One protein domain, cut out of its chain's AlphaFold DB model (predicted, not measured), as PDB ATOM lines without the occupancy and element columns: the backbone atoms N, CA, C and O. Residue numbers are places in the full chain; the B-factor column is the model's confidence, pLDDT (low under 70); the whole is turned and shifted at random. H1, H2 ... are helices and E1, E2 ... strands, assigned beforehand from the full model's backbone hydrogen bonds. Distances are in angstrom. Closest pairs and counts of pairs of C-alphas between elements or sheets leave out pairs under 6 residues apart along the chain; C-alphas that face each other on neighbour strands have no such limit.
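Overview. This is residues 186 to 217 and 233 to 328 of the 328 residues of a protein of Rotaria magnacalcarata (UniProt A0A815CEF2). With little regular structure, the domain has two short strands, E1 and E2, near its middle, H1 packed on both, a lobe of H4, H2 and H3 at one end and coiled residues 274 to 328 towards the other. The 128 printed residues include four named helices and two parallel strands, in order H1 E1 H2 H3 H4 E2; the class is mixed, with 48 residues in named elements. It is compact, radius of gyration of the C-alphas 15.6 A, spanning 49 by 35 by 25 A.

Along the chain. E1 is residues 202 to 206 (13.6 A), E2 269 to 273, H1 186 to 197 (16.7 A), H4 252 to 265 (17.9 A), H2 233 to 238 and H3 241 to 246. C-alpha 186 is at (178.016, 146.578, 168.996), C-alpha 273 at (175.737, 148.716, 184.463).

Arrangement. E1 and E2 are parallel, 9 degrees, with N 204 and O 270 within hydrogen-bond range, 3.0 A. The closest C-alphas of H1 and E2 are Trp 195 and Met 270, 6.2 A. H2 and H4 only just touch, with 3 pairs of C-alphas within 8 A, closest Ile 234 and Tyr 260, 6.1 A. H3 is close to H4 but not clearly touching, closest C-alphas Leu 244 and Gly 252, 7.7 A. H1, H2 and H3 have every O i to N i+4 pair within hydrogen-bond range, H4 7 of 10.

Size, cuts and confidence. Residues 218 to 232 are cut out, a C-alpha gap of 17.9 A. Residues 306 to 311 and 322 to 324 have pLDDT under 70.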
ATOM      1  N   LYS A 186     177.889 145.136 169.284       97.56
ATOM      2  CA  LYS A 186     178.016 146.578 168.996       97.56
ATOM      3  C   LYS A 186     177.925 147.445 170.261       97.56
ATOM      4  O   LYS A 186     178.624 148.448 170.367       97.56
ATOM      5  N   ARG A 187     177.086 147.048 171.222       96.12
ATOM      6  CA  ARG A 187     176.915 147.713 172.523       96.12
ATOM      7  C   ARG A 187     178.220 147.795 173.316       96.12
ATOM      8  O   ARG A 187     178.558 148.854 173.840       96.12
ATOM      9  N   GLU A 188     178.979 146.706 173.348       98.06
ATOM     10  CA  GLU A 188     180.303 146.661 173.966       98.06
ATOM     11  C   GLU A 188     181.283 147.586 173.244       98.06
ATOM     12  O   GLU A 188     181.916 148.420 173.880       98.06
ATOM     13  N   VAL A 189     181.346 147.506 171.910       98.56
ATOM     14  CA  VAL A 189     182.263 148.319 171.093       98.56
ATOM     15  C   VAL A 189     182.036 149.814 171.319       98.56
ATOM     16  O   VAL A 189     182.991 150.577 171.459       98.56
ATOM     17  N   LEU A 190     180.775 150.248 171.399       98.50
ATOM     18  CA  LEU A 190     180.441 151.641 171.706       98.50
ATOM     19  C   LEU A 190     180.880 152.042 173.119       98.50
ATOM     20  O   LEU A 190     181.412 153.137 173.293       98.50
ATOM     21  N   SER A 191     180.714 151.150 174.097       98.38
ATOM     22  CA  SER A 191     181.123 151.377 175.491       98.38
ATOM     23  C   SER A 191     182.647 151.498 175.615       98.38
ATOM     24  O   SER A 191     183.156 152.437 176.234       98.38
ATOM     25  N   VAL A 192     183.384 150.617 174.927       98.69
ATOM     26  CA  VAL A 192     184.850 150.655 174.829       98.69
ATOM     27  C   VAL A 192     185.319 151.933 174.137       98.69
ATOM     28  O   VAL A 192     186.228 152.589 174.639       98.69
ATOM     29  N   ASN A 193     184.697 152.339 173.028       98.56
ATOM     30  CA  ASN A 193     185.064 153.574 172.328       98.56
ATOM     31  C   ASN A 193     184.842 154.820 173.193       98.56
ATOM     32  O   ASN A 193     185.715 155.685 173.252       98.56
ATOM     33  N   GLN A 194     183.716 154.896 173.908       98.62
ATOM     34  CA  GLN A 194     183.478 155.965 174.879       98.62
ATOM     35  C   GLN A 194     184.549 155.977 175.982       98.62
ATOM     36  O   GLN A 194     185.098 157.035 176.296       98.62
ATOM     37  N   TRP A 195     184.927 154.810 176.511       98.69
ATOM     38  CA  TRP A 195     186.003 154.713 177.499       98.69
ATOM     39  C   TRP A 195     187.363 155.147 176.948       98.69
ATOM     40  O   TRP A 195     188.078 155.899 177.620       98.69
ATOM     41  N   LEU A 196     187.729 154.729 175.735       98.44
ATOM     42  CA  LEU A 196     188.986 155.121 175.092       98.44
ATOM     43  C   LEU A 196     189.116 156.644 174.966       98.44
ATOM     44  O   LEU A 196     190.208 157.166 175.181       98.44
ATOM     45  N   LEU A 197     188.011 157.336 174.671       98.12
ATOM     46  CA  LEU A 197     187.949 158.797 174.551       98.12
ATOM     47  C   LEU A 197     187.942 159.530 175.903       98.12
ATOM     48  O   LEU A 197     188.226 160.724 175.950       98.12
ATOM     49  N   SER A 198     187.626 158.836 176.996       97.88
ATOM     50  CA  SER A 198     187.617 159.406 178.346       97.88
ATOM     51  C   SER A 198     189.011 159.477 178.989       97.88
ATOM     52  O   SER A 198     189.976 158.843 178.543       97.88
ATOM     53  N   ASP A 199     189.105 160.185 180.112       96.50
ATOM     54  CA  ASP A 199     190.272 160.212 181.001       96.50
ATOM     55  C   ASP A 199     190.339 159.009 181.963       96.50
ATOM     56  O   ASP A 199     191.353 158.807 182.634       96.50
ATOM     57  N   LYS A 200     189.293 158.172 182.010       97.94
ATOM     58  CA  LYS A 200     189.221 157.016 182.911       97.94
ATOM     59  C   LYS A 200     190.262 155.965 182.548       97.94
ATOM     60  O   LYS A 200     190.443 155.618 181.378       97.94
ATOM     61  N   ILE A 201     190.935 155.444 183.570       97.94
ATOM     62  CA  ILE A 201     192.039 154.487 183.445       97.94
ATOM     63  C   ILE A 201     191.501 153.072 183.217       97.94
ATOM     64  O   ILE A 201     192.044 152.333 182.397       97.94
ATOM     65  N   TYR A 202     190.408 152.727 183.896       98.62
ATOM     66  CA  TYR A 202     189.799 151.400 183.859       98.62
ATOM     67  C   TYR A 202     188.433 151.427 183.162       98.62
ATOM     68  O   TYR A 202     187.766 152.462 183.121       98.62
ATOM     69  N   HIS A 203     188.009 150.283 182.642       98.75
ATOM     70  CA  HIS A 203     186.692 150.061 182.046       98.75
ATOM     71  C   HIS A 203     186.074 148.810 182.649       98.75
ATOM     72  O   HIS A 203     186.772 147.806 182.782       98.75
ATOM     73  N   ILE A 204     184.797 148.870 183.014       98.75
ATOM     74  CA  ILE A 204     184.075 147.758 183.640       98.75
ATOM     75  C   ILE A 204     182.668 147.697 183.045       98.75
ATOM     76  O   ILE A 204     182.020 148.735 182.910       98.75
ATOM     77  N   MET A 205     182.187 146.499 182.713       98.56
ATOM     78  CA  MET A 205     180.838 146.282 182.174       98.56
ATOM     79  C   MET A 205     180.079 145.214 182.974       98.56
ATOM     80  O   MET A 205     180.575 144.104 183.156       98.56
ATOM     81  N   ARG A 206     178.852 145.538 183.404       97.19
ATOM     82  CA  ARG A 206     177.944 144.676 184.183       97.19
ATOM     83  C   ARG A 206     176.552 144.650 183.553       97.19
ATOM     84  O   ARG A 206     175.654 145.399 183.921       97.19
ATOM     85  N   ASP A 207     176.381 143.814 182.533       94.81
ATOM     86  CA  ASP A 207     175.203 143.896 181.656       94.81
ATOM     87  C   ASP A 207     174.028 142.946 181.987       94.81
ATOM     88  O   ASP A 207     173.071 142.861 181.221       94.81
ATOM     89  N   HIS A 208     174.075 142.231 183.115       93.19
ATOM     90  CA  HIS A 208     173.104 141.186 183.471       93.19
ATOM     91  C   HIS A 208     172.851 141.132 184.992       93.19
ATOM     92  O   HIS A 208     173.766 141.486 185.736       93.19
ATOM     93  N   PRO A 209     171.689 140.658 185.499       90.81
ATOM     94  CA  PRO A 209     171.439 140.550 186.945       90.81
ATOM     95  C   PRO A 209     172.436 139.662 187.701       90.81
ATOM     96  O   PRO A 209     172.631 139.833 188.896       90.81
ATOM     97  N   LEU A 210     173.094 138.721 187.019       90.75
ATOM     98  CA  LEU A 210     174.164 137.914 187.622       90.75
ATOM     99  C   LEU A 210     175.550 138.572 187.569       90.75
ATOM    100  O   LEU A 210     176.502 138.029 188.116       90.75
ATOM    101  N   HIS A 211     175.692 139.731 186.930       93.94
ATOM    102  CA  HIS A 211     176.954 140.469 186.842       93.94
ATOM    103  C   HIS A 211     177.130 141.401 188.052       93.94
ATOM    104  O   HIS A 211     177.315 142.606 187.891       93.94
ATOM    105  N   TYR A 212     177.017 140.847 189.261       92.69
ATOM    106  CA  TYR A 212     177.078 141.597 190.522       92.69
ATOM    107  C   TYR A 212     178.502 141.745 191.078       92.69
ATOM    108  O   TYR A 212     178.684 142.396 192.102       92.69
ATOM    109  N   ASP A 213     179.510 141.137 190.450       96.00
ATOM    110  CA  ASP A 213     180.904 141.305 190.851       96.00
ATOM    111  C   ASP A 213     181.395 142.737 190.605       96.00
ATOM    112  O   ASP A 213     181.024 143.399 189.631       96.00
ATOM    113  N   VAL A 214     182.313 143.207 191.459       97.50
ATOM    114  CA  VAL A 214     182.909 144.548 191.314       97.50
ATOM    115  C   VAL A 214     183.571 144.724 189.945       97.50
ATOM    116  O   VAL A 214     183.434 145.785 189.326       97.50
ATOM    117  N   ILE A 215     184.221 143.662 189.456       98.44
ATOM    118  CA  ILE A 215     184.815 143.530 188.127       98.44
ATOM    119  C   ILE A 215     184.620 142.079 187.670       98.44
ATOM    120  O   ILE A 215     185.137 141.163 188.308       98.44
ATOM    121  N   LEU A 216     183.921 141.861 186.552       98.25
ATOM    122  CA  LEU A 216     183.891 140.544 185.911       98.25
ATOM    123  C   LEU A 216     185.197 140.305 185.161       98.25
ATOM    124  O   LEU A 216     185.641 141.148 184.375       98.25
ATOM    125  N   ALA A 217     185.791 139.130 185.360       97.75
ATOM    126  CA  ALA A 217     187.132 138.845 184.862       97.75
ATOM    127  C   ALA A 217     187.243 138.830 183.330       97.75
ATOM    128  O   ALA A 217     188.324 139.100 182.805       97.75
ATOM    129  N   GLU A 233     202.208 147.251 190.853       94.62
ATOM    130  CA  GLU A 233     201.597 146.595 192.016       94.62
ATOM    131  C   GLU A 233     200.683 145.425 191.615       94.62
ATOM    132  O   GLU A 233     200.740 144.347 192.210       94.62
ATOM    133  N   ILE A 234     199.883 145.584 190.556       96.44
ATOM    134  CA  ILE A 234     199.059 144.488 190.026       96.44
ATOM    135  C   ILE A 234     199.952 143.346 189.519       96.44
ATOM    136  O   ILE A 234     199.667 142.183 189.795       96.44
ATOM    137  N   VAL A 235     201.043 143.659 188.809       95.88
ATOM    138  CA  VAL A 235     201.988 142.671 188.258       95.88
ATOM    139  C   VAL A 235     202.688 141.882 189.363       95.88
ATOM    140  O   VAL A 235     202.754 140.655 189.278       95.88
ATOM    141  N   GLU A 236     203.148 142.539 190.430       94.75
ATOM    142  CA  GLU A 236     203.780 141.856 191.567       94.75
ATOM    143  C   GLU A 236     202.867 140.790 192.181       94.75
ATOM    144  O   GLU A 236     203.320 139.690 192.514       94.75
ATOM    145  N   ASN A 237     201.578 141.107 192.318       95.31
ATOM    146  CA  ASN A 237     200.590 140.195 192.883       95.31
ATOM    147  C   ASN A 237     200.159 139.121 191.875       95.31
ATOM    148  O   ASN A 237     200.016 137.957 192.247       95.31
ATOM    149  N   LEU A 238     200.025 139.477 190.593       95.38
ATOM    150  CA  LEU A 238     199.656 138.555 189.514       95.38
ATOM    151  C   LEU A 238     200.691 137.437 189.326       95.38
ATOM    152  O   LEU A 238     200.325 136.316 188.990       95.38
ATOM    153  N   PHE A 239     201.975 137.712 189.565       92.81
ATOM    154  CA  PHE A 239     203.049 136.715 189.458       92.81
ATOM    155  C   PHE A 239     203.466 136.100 190.803       92.81
ATOM    156  O   PHE A 239     204.426 135.327 190.875       92.81
ATOM    157  N   SER A 240     202.725 136.380 191.878       92.44
ATOM    158  CA  SER A 240     202.951 135.767 193.186       92.44
ATOM    159  C   SER A 240     202.291 134.391 193.271       92.44
ATOM    160  O   SER A 240     201.073 134.269 193.404       92.44
ATOM    161  N   LYS A 241     203.116 133.334 193.264       90.75
ATOM    162  CA  LYS A 241     202.652 131.939 193.405       90.75
ATOM    163  C   LYS A 241     201.795 131.745 194.657       90.75
ATOM    164  O   LYS A 241     200.754 131.103 194.588       90.75
ATOM    165  N   THR A 242     202.211 132.332 195.779       91.75
ATOM    166  CA  THR A 242     201.496 132.247 197.058       91.75
ATOM    167  C   THR A 242     200.105 132.866 196.961       91.75
ATOM    168  O   THR A 242     199.135 132.236 197.377       91.75
ATOM    169  N   ILE A 243     199.990 134.052 196.355       93.56
ATOM    170  CA  ILE A 243     198.703 134.740 196.194       93.56
ATOM    171  C   ILE A 243     197.792 133.935 195.274       93.56
ATOM    172  O   ILE A 243     196.689 133.580 195.681       93.56
ATOM    173  N   LEU A 244     198.263 133.568 194.078       92.12
ATOM    174  CA  LEU A 244     197.430 132.831 193.126       92.12
ATOM    175  C   LEU A 244     196.983 131.470 193.670       92.12
ATOM    176  O   LEU A 244     195.849 131.064 193.427       92.12
ATOM    177  N   SER A 245     197.828 130.797 194.460       90.25
ATOM    178  CA  SER A 245     197.475 129.522 195.096       90.25
ATOM    179  C   SER A 245     196.413 129.633 196.196       90.25
ATOM    180  O   SER A 245     195.789 128.629 196.528       90.25
ATOM    181  N   SER A 246     196.190 130.828 196.759       91.94
ATOM    182  CA  SER A 246     195.155 131.038 197.779       91.94
ATOM    183  C   SER A 246     193.741 131.140 197.204       91.94
ATOM    184  O   SER A 246     192.768 130.988 197.942       91.94
ATOM    185  N   TYR A 247     193.613 131.361 195.894       92.00
ATOM    186  CA  TYR A 247     192.322 131.527 195.248       92.00
ATOM    187  C   TYR A 247     191.731 130.210 194.747       92.00
ATOM    188  O   TYR A 247     192.423 129.302 194.284       92.00
ATOM    189  N   ASN A 248     190.401 130.127 194.773       85.12
ATOM    190  CA  ASN A 248     189.678 129.003 194.195       85.12
ATOM    191  C   ASN A 248     189.770 129.006 192.659       85.12
ATOM    192  O   ASN A 248     189.563 130.020 192.002       85.12
ATOM    193  N   SER A 249     189.940 127.821 192.075       75.31
ATOM    194  CA  SER A 249     189.976 127.594 190.623       75.31
ATOM    195  C   SER A 249     188.776 128.134 189.818       75.31
ATOM    196  O   SER A 249     188.920 128.364 188.619       75.31
ATOM    197  N   MET A 250     187.595 128.314 190.431       79.06
ATOM    198  CA  MET A 250     186.373 128.718 189.710       79.06
ATOM    199  C   MET A 250     186.066 130.217 189.735       79.06
ATOM    200  O   MET A 250     185.316 130.665 188.876       79.06
ATOM    201  N   THR A 251     186.572 130.967 190.711       88.25
ATOM    202  CA  THR A 251     186.260 132.402 190.893       88.25
ATOM    203  C   THR A 251     187.502 133.245 191.138       88.25
ATOM    204  O   THR A 251     187.406 134.464 191.230       88.25
ATOM    205  N   GLY A 252     188.670 132.606 191.228       93.50
ATOM    206  CA  GLY A 252     189.889 133.231 191.706       93.50
ATOM    207  C   GLY A 252     190.353 134.421 190.888       93.50
ATOM    208  O   GLY A 252     190.912 135.356 191.441       93.50
ATOM    209  N   ASP A 253     190.097 134.415 189.585       96.06
ATOM    210  CA  ASP A 253     190.385 135.546 188.711       96.06
ATOM    211  C   ASP A 253     189.522 136.765 189.052       96.06
ATOM    212  O   ASP A 253     190.036 137.878 189.059       96.06
ATOM    213  N   GLN A 254     188.248 136.580 189.408       96.56
ATOM    214  CA  GLN A 254     187.400 137.676 189.895       96.56
ATOM    215  C   GLN A 254     187.788 138.116 191.310       96.56
ATOM    216  O   GLN A 254     187.849 139.317 191.580       96.56
ATOM    217  N   ASP A 255     188.103 137.163 192.192       97.44
ATOM    218  CA  ASP A 255     188.554 137.445 193.559       97.44
ATOM    219  C   ASP A 255     189.866 138.257 193.544       97.44
ATOM    220  O   ASP A 255     189.982 139.276 194.220       97.44
ATOM    221  N   PHE A 256     190.809 137.905 192.665       98.19
ATOM    222  CA  PHE A 256     192.034 138.675 192.443       98.19
ATOM    223  C   PHE A 256     191.748 140.107 191.983       98.19
ATOM    224  O   PHE A 256     192.358 141.055 192.480       98.19
ATOM    225  N   LEU A 257     190.820 140.296 191.038       98.50
ATOM    226  CA  LEU A 257     190.456 141.641 190.584       98.50
ATOM    227  C   LEU A 257     189.827 142.458 191.709       98.50
ATOM    228  O   LEU A 257     190.119 143.647 191.827       98.50
ATOM    229  N   LYS A 258     189.000 141.837 192.549       98.12
ATOM    230  CA  LYS A 258     188.421 142.484 193.727       98.12
ATOM    231  C   LYS A 258     189.490 142.908 194.736       98.12
ATOM    232  O   LYS A 258     189.389 144.010 195.271       98.12
ATOM    233  N   ASP A 259     190.497 142.076 194.971       98.00
ATOM    234  CA  ASP A 259     191.500 142.332 196.006       98.00
ATOM    235  C   ASP A 259     192.611 143.285 195.536       98.00
ATOM    236  O   ASP A 259     193.054 144.131 196.310       98.00
ATOM    237  N   TYR A 260     193.031 143.202 194.265       97.81
ATOM    238  CA  TYR A 260     194.238 143.888 193.772       97.81
ATOM    239  C   TYR A 260     194.003 144.911 192.653       97.81
ATOM    240  O   TYR A 260     194.888 145.720 192.381       97.81
ATOM    241  N   VAL A 261     192.838 144.921 191.995       98.19
ATOM    242  CA  VAL A 261     192.537 145.889 190.914       98.19
ATOM    243  C   VAL A 261     191.458 146.885 191.328       98.19
ATOM    244  O   VAL A 261     191.604 148.092 191.124       98.19
ATOM    245  N   TRP A 262     190.380 146.405 191.943       98.19
ATOM    246  CA  TRP A 262     189.252 147.222 192.375       98.19
ATOM    247  C   TRP A 262     189.623 148.378 193.317       98.19
ATOM    248  O   TRP A 262     189.086 149.469 193.094       98.19
ATOM    249  N   PRO A 263     190.566 148.235 194.277       97.50
ATOM    250  CA  PRO A 263     190.993 149.354 195.123       97.50
ATOM    251  C   PRO A 263     191.478 150.576 194.327       97.50
ATOM    252  O   PRO A 263     191.259 151.714 194.739       97.50
ATOM    253  N   PHE A 264     192.071 150.359 193.147       96.44
ATOM    254  CA  PHE A 264     192.472 151.429 192.230       96.44
ATOM    255  C   PHE A 264     191.346 151.833 191.278       96.44
ATOM    256  O   PHE A 264     191.166 153.018 190.978       96.44
ATOM    257  N   ALA A 265     190.582 150.852 190.794       97.25
ATOM    258  CA  ALA A 265     189.608 151.048 189.733       97.25
ATOM    259  C   ALA A 265     188.315 151.730 190.189       97.25
ATOM    260  O   ALA A 265     187.707 152.428 189.377       97.25
ATOM    261  N   GLN A 266     187.899 151.585 191.453       96.00
ATOM    262  CA  GLN A 266     186.576 152.021 191.926       96.00
ATOM    263  C   GLN A 266     186.228 153.464 191.532       96.00
ATOM    264  O   GLN A 266     185.146 153.703 191.004       96.00
ATOM    265  N   ASN A 267     187.160 154.405 191.705       95.62
ATOM    266  CA  ASN A 267     186.942 155.828 191.403       95.62
ATOM    267  C   ASN A 267     187.580 156.292 190.077       95.62
ATOM    268  O   ASN A 267     187.360 157.421 189.634       95.62
ATOM    269  N   HIS A 268     188.348 155.422 189.413       96.38
ATOM    270  CA  HIS A 268     189.103 155.735 188.190       96.38
ATOM    271  C   HIS A 268     188.620 154.944 186.967       96.38
ATOM    272  O   HIS A 268     189.310 154.883 185.944       96.38
ATOM    273  N   SER A 269     187.440 154.336 187.065       97.69
ATOM    274  CA  SER A 269     186.822 153.542 186.008       97.69
ATOM    275  C   SER A 269     185.686 154.282 185.308       97.69
ATOM    276  O   SER A 269     185.002 155.118 185.899       97.69
ATOM    277  N   MET A 270     185.480 153.947 184.035       98.38
ATOM    278  CA  MET A 270     184.194 154.109 183.362       98.38
ATOM    279  C   MET A 270     183.429 152.796 183.535       98.38
ATOM    280  O   MET A 270     183.884 151.752 183.065       98.38
ATOM    281  N   GLN A 271     182.326 152.843 184.277       98.12
ATOM    282  CA  GLN A 271     181.571 151.662 184.688       98.12
ATOM    283  C   GLN A 271     180.220 151.668 183.987       98.12
ATOM    284  O   GLN A 271     179.474 152.630 184.135       98.12
ATOM    285  N   TYR A 272     179.903 150.608 183.256       97.88
ATOM    286  CA  TYR A 272     178.599 150.427 182.629       97.88
ATOM    287  C   TYR A 272     177.814 149.356 183.360       97.88
ATOM    288  O   TYR A 272     178.354 148.281 183.632       97.88
ATOM    289  N   ASP A 273     176.553 149.631 183.672       96.19
ATOM    290  CA  ASP A 273     175.737 148.716 184.463       96.19
ATOM    291  C   ASP A 273     174.268 148.756 184.054       96.19
ATOM    292  O   ASP A 273     173.691 149.825 183.861       96.19
ATOM    293  N   SER A 274     173.676 147.573 183.922       93.94
ATOM    294  CA  SER A 274     172.275 147.395 183.543       93.94
ATOM    295  C   SER A 274     171.352 147.125 184.736       93.94
ATOM    296  O   SER A 274     170.146 147.318 184.605       93.94
ATOM    297  N   PHE A 275     171.879 146.672 185.883       92.31
ATOM    298  CA  PHE A 275     171.055 146.131 186.980       92.31
ATOM    299  C   PHE A 275     171.501 146.531 188.392       92.31
ATOM    300  O   PHE A 275     170.697 146.490 189.319       92.31
ATOM    301  N   HIS A 276     172.749 146.949 188.580       93.50
ATOM    302  CA  HIS A 276     173.357 147.144 189.895       93.50
ATOM    303  C   HIS A 276     173.776 148.598 190.157       93.50
ATOM    304  O   HIS A 276     174.623 148.850 191.008       93.50
ATOM    305  N   CYS A 277     173.165 149.589 189.499       91.31
ATOM    306  CA  CYS A 277     173.506 151.014 189.681       91.31
ATOM    307  C   CYS A 277     173.212 151.555 191.095       91.31
ATOM    308  O   CYS A 277     173.691 152.626 191.476       91.31
ATOM    309  N   ASP A 278     172.416 150.842 191.895       91.12
ATOM    310  CA  ASP A 278     172.257 151.136 193.323       91.12
ATOM    311  C   ASP A 278     173.435 150.654 194.164       91.12
ATOM    312  O   ASP A 278     173.860 151.367 195.071       91.12
ATOM    313  N   LEU A 279     174.016 149.509 193.807       93.69
ATOM    314  CA  LEU A 279     175.233 148.991 194.425       93.69
ATOM    315  C   LEU A 279     176.482 149.749 193.944       93.69
ATOM    316  O   LEU A 279     177.409 149.982 194.717       93.69
ATOM    317  N   TYR A 280     176.480 150.174 192.679       94.81
ATOM    318  CA  TYR A 280     177.580 150.870 192.017       94.81
ATOM    319  C   TYR A 280     177.128 152.254 191.535       94.81
ATOM    320  O   TYR A 280     176.794 152.432 190.364       94.81
ATOM    321  N   PRO A 281     177.121 153.271 192.415       91.56
ATOM    322  CA  PRO A 281     176.552 154.583 192.103       91.56
ATOM    323  C   PRO A 281     177.347 155.390 191.066       91.56
ATOM    324  O   PRO A 281     176.841 156.391 190.571       91.56
ATOM    325  N   LEU A 282     178.579 154.975 190.747       94.44
ATOM    326  CA  LEU A 282     179.396 155.563 189.679       94.44
ATOM    327  C   LEU A 282     179.125 154.938 188.305       94.44
ATOM    328  O   LEU A 282     179.678 155.406 187.309       94.44
ATOM    329  N   SER A 283     178.312 153.882 188.248       95.75
ATOM    330  CA  SER A 283     177.922 153.265 186.990       95.75
ATOM    331  C   SER A 283     177.016 154.180 186.181       95.75
ATOM    332  O   SER A 283     176.133 154.853 186.715       95.75
ATOM    333  N   ILE A 284     177.220 154.149 184.872       95.19
ATOM    334  CA  ILE A 284     176.374 154.795 183.881       95.19
ATOM    335  C   ILE A 284     175.647 153.736 183.038       95.19
ATOM    336  O   ILE A 284     176.108 152.596 182.936       95.19
ATOM    337  N   PRO A 285     174.518 154.097 182.412       94.56
ATOM    338  CA  PRO A 285     173.855 153.240 181.437       94.56
ATOM    339  C   PRO A 285     174.752 152.950 180.231       94.56
ATOM    340  O   PRO A 285     175.600 153.764 179.857       94.56
ATOM    341  N   PHE A 286     174.531 151.810 179.581       95.19
ATOM    342  CA  PHE A 286     175.182 151.517 178.305       95.19
ATOM    343  C   PHE A 286     174.697 152.454 177.181       95.19
ATOM    344  O   PHE A 286     173.586 152.980 177.247       95.19
ATOM    345  N   PRO A 287     175.492 152.643 176.107       94.25
ATOM    346  CA  PRO A 287     175.191 153.641 175.075       94.25
ATOM    347  C   PRO A 287     173.992 153.332 174.169       94.25
ATOM    348  O   PRO A 287     173.482 154.234 173.512       94.25
ATOM    349  N   ILE A 288     173.605 152.060 174.050       92.88
ATOM    350  CA  ILE A 288     172.478 151.577 173.237       92.88
ATOM    351  C   ILE A 288     171.863 150.378 173.933       92.88
ATOM    352  O   ILE A 288     172.636 149.625 174.515       92.88
ATOM    353  N   SER A 289     170.560 150.141 173.787       90.81
ATOM    354  CA  SER A 289     169.846 148.966 174.313       90.81
ATOM    355  C   SER A 289     170.385 147.621 173.799       90.81
ATOM    356  O   SER A 289     171.034 147.538 172.749       90.81
ATOM    357  N   LYS A 290     170.109 146.546 174.541       90.06
ATOM    358  CA  LYS A 290     170.327 145.158 174.116       90.06
ATOM    359  C   LYS A 290     169.481 144.840 172.884       90.06
ATOM    360  O   LYS A 290     168.392 145.375 172.699       90.06
ATOM    361  N   LEU A 291     169.967 143.917 172.055       88.06
ATOM    362  CA  LEU A 291     169.218 143.421 170.891       88.06
ATOM    363  C   LEU A 291     168.054 142.508 171.299       88.06
ATOM    364  O   LEU A 291     167.039 142.437 170.613       88.06
ATOM    365  N   SER A 292     168.224 141.786 172.402       88.31
ATOM    366  CA  SER A 292     167.211 140.942 173.025       88.31
ATOM    367  C   SER A 292     167.595 140.676 174.478       88.31
ATOM    368  O   SER A 292     168.753 140.854 174.863       88.31
ATOM    369  N   ASN A 293     166.646 140.183 175.269       84.38
ATOM    370  CA  ASN A 293     166.848 139.850 176.681       84.38
ATOM    371  C   ASN A 293     168.009 138.867 176.931       84.38
ATOM    372  O   ASN A 293     168.613 138.897 177.995       84.38
ATOM    373  N   SER A 294     168.337 138.003 175.964       86.25
ATOM    374  CA  SER A 294     169.448 137.051 176.086       86.25
ATOM    375  C   SER A 294     170.789 137.608 175.607       86.25
ATOM    376  O   SER A 294     171.835 137.073 175.967       86.25
ATOM    377  N   GLN A 295     170.783 138.661 174.787       90.88
ATOM    378  CA  GLN A 295     171.975 139.226 174.153       90.88
ATOM    379  C   GLN A 295     172.521 140.403 174.960       90.88
ATOM    380  O   GLN A 295     172.453 141.559 174.540       90.88
ATOM    381  N   PHE A 296     173.073 140.077 176.126       92.94
ATOM    382  CA  PHE A 296     173.822 140.995 176.981       92.94
ATOM    383  C   PHE A 296     175.337 140.802 176.813       92.94
ATOM    384  O   PHE A 296     175.813 139.713 176.478       92.94
ATOM    385  N   VAL A 297     176.114 141.854 177.068       96.25
ATOM    386  CA  VAL A 297     177.584 141.792 177.084       96.25
ATOM    387  C   VAL A 297     178.034 140.854 178.207       96.25
ATOM    388  O   VAL A 297     177.755 141.119 179.374       96.25
ATOM    389  N   GLY A 298     178.714 139.758 177.858       95.25
ATOM    390  CA  GLY A 298     179.075 138.694 178.802       95.25
ATOM    391  C   GLY A 298     178.212 137.436 178.725       95.25
ATOM    392  O   GLY A 298     178.480 136.491 179.460       95.25
ATOM    393  N   CYS A 299     177.195 137.377 177.852       93.88
ATOM    394  CA  CYS A 299     176.422 136.143 177.670       93.88
ATOM    395  C   CYS A 299     177.364 134.998 177.261       93.88
ATOM    396  O   CYS A 299     178.316 135.218 176.508       93.88
ATOM    397  N   ARG A 300     177.063 133.765 177.678       92.06
ATOM    398  CA  ARG A 300     177.744 132.572 177.164       92.06
ATOM    399  C   ARG A 300     177.130 132.145 175.836       92.06
ATOM    400  O   ARG A 300     175.915 131.987 175.750       92.06
ATOM    401  N   ARG A 301     177.949 131.885 174.818       90.69
ATOM    402  CA  ARG A 301     177.493 131.483 173.482       90.69
ATOM    403  C   ARG A 301     176.981 130.027 173.427       90.69
ATOM    404  O   ARG A 301     177.587 129.128 174.017       90.69
ATOM    405  N   PRO A 302     175.897 129.753 172.676       89.19
ATOM    406  CA  PRO A 302     174.958 130.746 172.148       89.19
ATOM    407  C   PRO A 302     174.198 131.415 173.301       89.19
ATOM    408  O   PRO A 302     173.831 130.721 174.249       89.19
ATOM    409  N   CYS A 303     173.946 132.729 173.210       88.88
ATOM    410  CA  CYS A 303     173.207 133.452 174.248       88.88
ATOM    411  C   CYS A 303     171.856 132.771 174.513       88.88
ATOM    412  O   CYS A 303     171.030 132.641 173.604       88.88
ATOM    413  N   ARG A 304     171.618 132.321 175.747       82.94
ATOM    414  CA  ARG A 304     170.446 131.499 176.076       82.94
ATOM    415  C   ARG A 304     169.335 132.352 176.665       82.94
ATOM    416  O   ARG A 304     169.523 132.985 177.689       82.94
ATOM    417  N   TYR A 305     168.157 132.297 176.050       71.12
ATOM    418  CA  TYR A 305     166.966 133.012 176.520       71.12
ATOM    419  C   TYR A 305     166.446 132.536 177.881       71.12
ATOM    420  O   TYR A 305     165.924 133.328 178.654       71.12
ATOM    421  N   TYR A 306     166.601 131.247 178.188       63.72
ATOM    422  CA  TYR A 306     166.031 130.629 179.390       63.72
ATOM    423  C   TYR A 306     166.971 130.618 180.606       63.72
ATOM    424  O   TYR A 306     166.572 130.138 181.664       63.72
ATOM    425  N   GLN A 307     168.220 131.079 180.465       56.31
ATOM    426  CA  GLN A 307     169.186 131.110 181.568       56.31
ATOM    427  C   GLN A 307     169.191 132.490 182.221       56.31
ATOM    428  O   GLN A 307     170.114 133.247 181.991       56.31
ATOM    429  N   ASP A 308     168.160 132.760 183.025       54.22
ATOM    430  CA  ASP A 308     167.900 134.014 183.755       54.22
ATOM    431  C   ASP A 308     167.149 135.067 182.922       54.22
ATOM    432  O   ASP A 308     167.755 135.922 182.277       54.22
ATOM    433  N   PRO A 309     165.799 135.028 182.898       54.69
ATOM    434  CA  PRO A 309     165.030 136.067 182.233       54.69
ATOM    435  C   PRO A 309     165.268 137.390 182.975       54.69
ATOM    436  O   PRO A 309     164.982 137.464 184.175       54.69
ATOM    437  N   PRO A 310     165.787 138.435 182.310       61.34
ATOM    438  CA  PRO A 310     165.997 139.707 182.971       61.34
ATOM    439  C   PRO A 310     164.638 140.236 183.428       61.34
ATOM    440  O   PRO A 310     163.696 140.347 182.641       61.34
ATOM    441  N   GLY A 311     164.526 140.541 184.720       68.31
ATOM    442  CA  GLY A 311     163.476 141.436 185.191       68.31
ATOM    443  C   GLY A 311     163.636 142.821 184.548       68.31
ATOM    444  O   GLY A 311     164.659 143.087 183.908       68.31
ATOM    445  N   PRO A 312     162.660 143.725 184.719       81.81
ATOM    446  CA  PRO A 312     162.803 145.084 184.219       81.81
ATOM    447  C   PRO A 312     164.053 145.730 184.824       81.81
ATOM    448  O   PRO A 312     164.319 145.638 186.024       81.81
ATOM    449  N   CYS A 313     164.816 146.387 183.971       86.50
ATOM    450  CA  CYS A 313     165.991 147.147 184.315       86.50
ATOM    451  C   CYS A 313     165.628 148.251 185.317       86.50
ATOM    452  O   CYS A 313     164.632 148.963 185.126       86.50
ATOM    453  N   PRO A 314     166.424 148.437 186.381       89.12
ATOM    454  CA  PRO A 314     166.192 149.504 187.340       89.12
ATOM    455  C   PRO A 314     166.214 150.869 186.654       89.12
ATOM    456  O   PRO A 314     167.108 151.157 185.862       89.12
ATOM    457  N   ILE A 315     165.286 151.755 187.024       87.88
ATOM    458  CA  ILE A 315     165.160 153.103 186.437       87.88
ATOM    459  C   ILE A 315     166.482 153.886 186.508       87.88
ATOM    460  O   ILE A 315     166.793 154.673 185.618       87.88
ATOM    461  N   LYS A 316     167.282 153.662 187.558       87.12
ATOM    462  CA  LYS A 316     168.591 154.298 187.747       87.12
ATOM    463  C   LYS A 316     169.647 153.849 186.726       87.12
ATOM    464  O   LYS A 316     170.601 154.581 186.500       87.12
ATOM    465  N   CYS A 317     169.464 152.680 186.119       87.12
ATOM    466  CA  CYS A 317     170.345 152.119 185.097       87.12
ATOM    467  C   CYS A 317     169.906 152.439 183.661       87.12
ATOM    468  O   CYS A 317     170.577 152.027 182.719       87.12
ATOM    469  N   LEU A 318     168.797 153.159 183.468       86.62
ATOM    470  CA  LEU A 318     168.307 153.514 182.138       86.62
ATOM    471  C   LEU A 318     168.970 154.793 181.622       86.62
ATOM    472  O   LEU A 318     169.041 155.794 182.337       86.62
ATOM    473  N   LEU A 319     169.387 154.775 180.351       79.69
ATOM    474  CA  LEU A 319     169.879 155.963 179.644       79.69
ATOM    475  C   LEU A 319     168.781 157.030 179.562       79.69
ATOM    476  O   LEU A 319     168.994 158.194 179.907       79.69
ATOM    477  N   HIS A 320     167.580 156.597 179.183       78.00
ATOM    478  CA  HIS A 320     166.377 157.410 179.163       78.00
ATOM    479  C   HIS A 320     165.304 156.758 180.035       78.00
ATOM    480  O   HIS A 320     164.907 155.617 179.823       78.00
ATOM    481  N   LYS A 321     164.776 157.508 181.007       70.00
ATOM    482  CA  LYS A 321     163.822 157.000 182.015       70.00
ATOM    483  C   LYS A 321     162.466 156.521 181.453       70.00
ATOM    484  O   LYS A 321     161.652 156.038 182.228       70.00
ATOM    485  N   ASN A 322     162.239 156.653 180.141       61.38
ATOM    486  CA  ASN A 322     160.993 156.324 179.440       61.38
ATOM    487  C   ASN A 322     161.175 155.270 178.318       61.38
ATOM    488  O   ASN A 322     160.275 155.114 177.496       61.38
ATOM    489  N   GLU A 323     162.329 154.600 178.229       68.06
ATOM    490  CA  GLU A 323     162.611 153.565 177.217       68.06
ATOM    491  C   GLU A 323     162.227 152.148 177.673       68.06
ATOM    492  O   GLU A 323     161.847 151.941 178.827       68.06
ATOM    493  N   ASP A 324     162.302 151.178 176.749       65.94
ATOM    494  CA  ASP A 324     162.010 149.760 176.999       65.94
ATOM    495  C   ASP A 324     162.789 149.251 178.216       65.94
ATOM    496  O   ASP A 324     164.008 149.060 178.185       65.94
ATOM    497  N   THR A 325     162.053 149.011 179.300       77.19
ATOM    498  CA  THR A 325     162.628 148.624 180.580       77.19
ATOM    499  C   THR A 325     163.250 147.239 180.546       77.19
ATOM    500  O   THR A 325     163.924 146.910 181.499       77.19
ATOM    501  N   ASN A 326     163.037 146.396 179.535       78.94
ATOM    502  CA  ASN A 326     163.587 145.033 179.536       78.94
ATOM    503  C   ASN A 326     164.922 144.927 178.792       78.94
ATOM    504  O   ASN A 326     165.680 143.979 178.996       78.94
ATOM    505  N   LEU A 327     165.223 145.915 177.950       84.94
ATOM    506  CA  LEU A 327     166.372 145.894 177.055       84.94
ATOM    507  C   LEU A 327     167.468 146.879 177.439       84.94
ATOM    508  O   LEU A 327     168.318 147.074 176.576       84.94
ATOM    509  N   CYS A 328     167.459 147.470 178.650       83.75
ATOM    510  CA  CYS A 328     168.456 148.459 179.114       83.75
ATOM    511  C   CYS A 328     169.768 148.344 178.366       83.75
ATOM    512  O   CYS A 328     170.231 149.321 177.764       83.75
TER     513      CYS A 328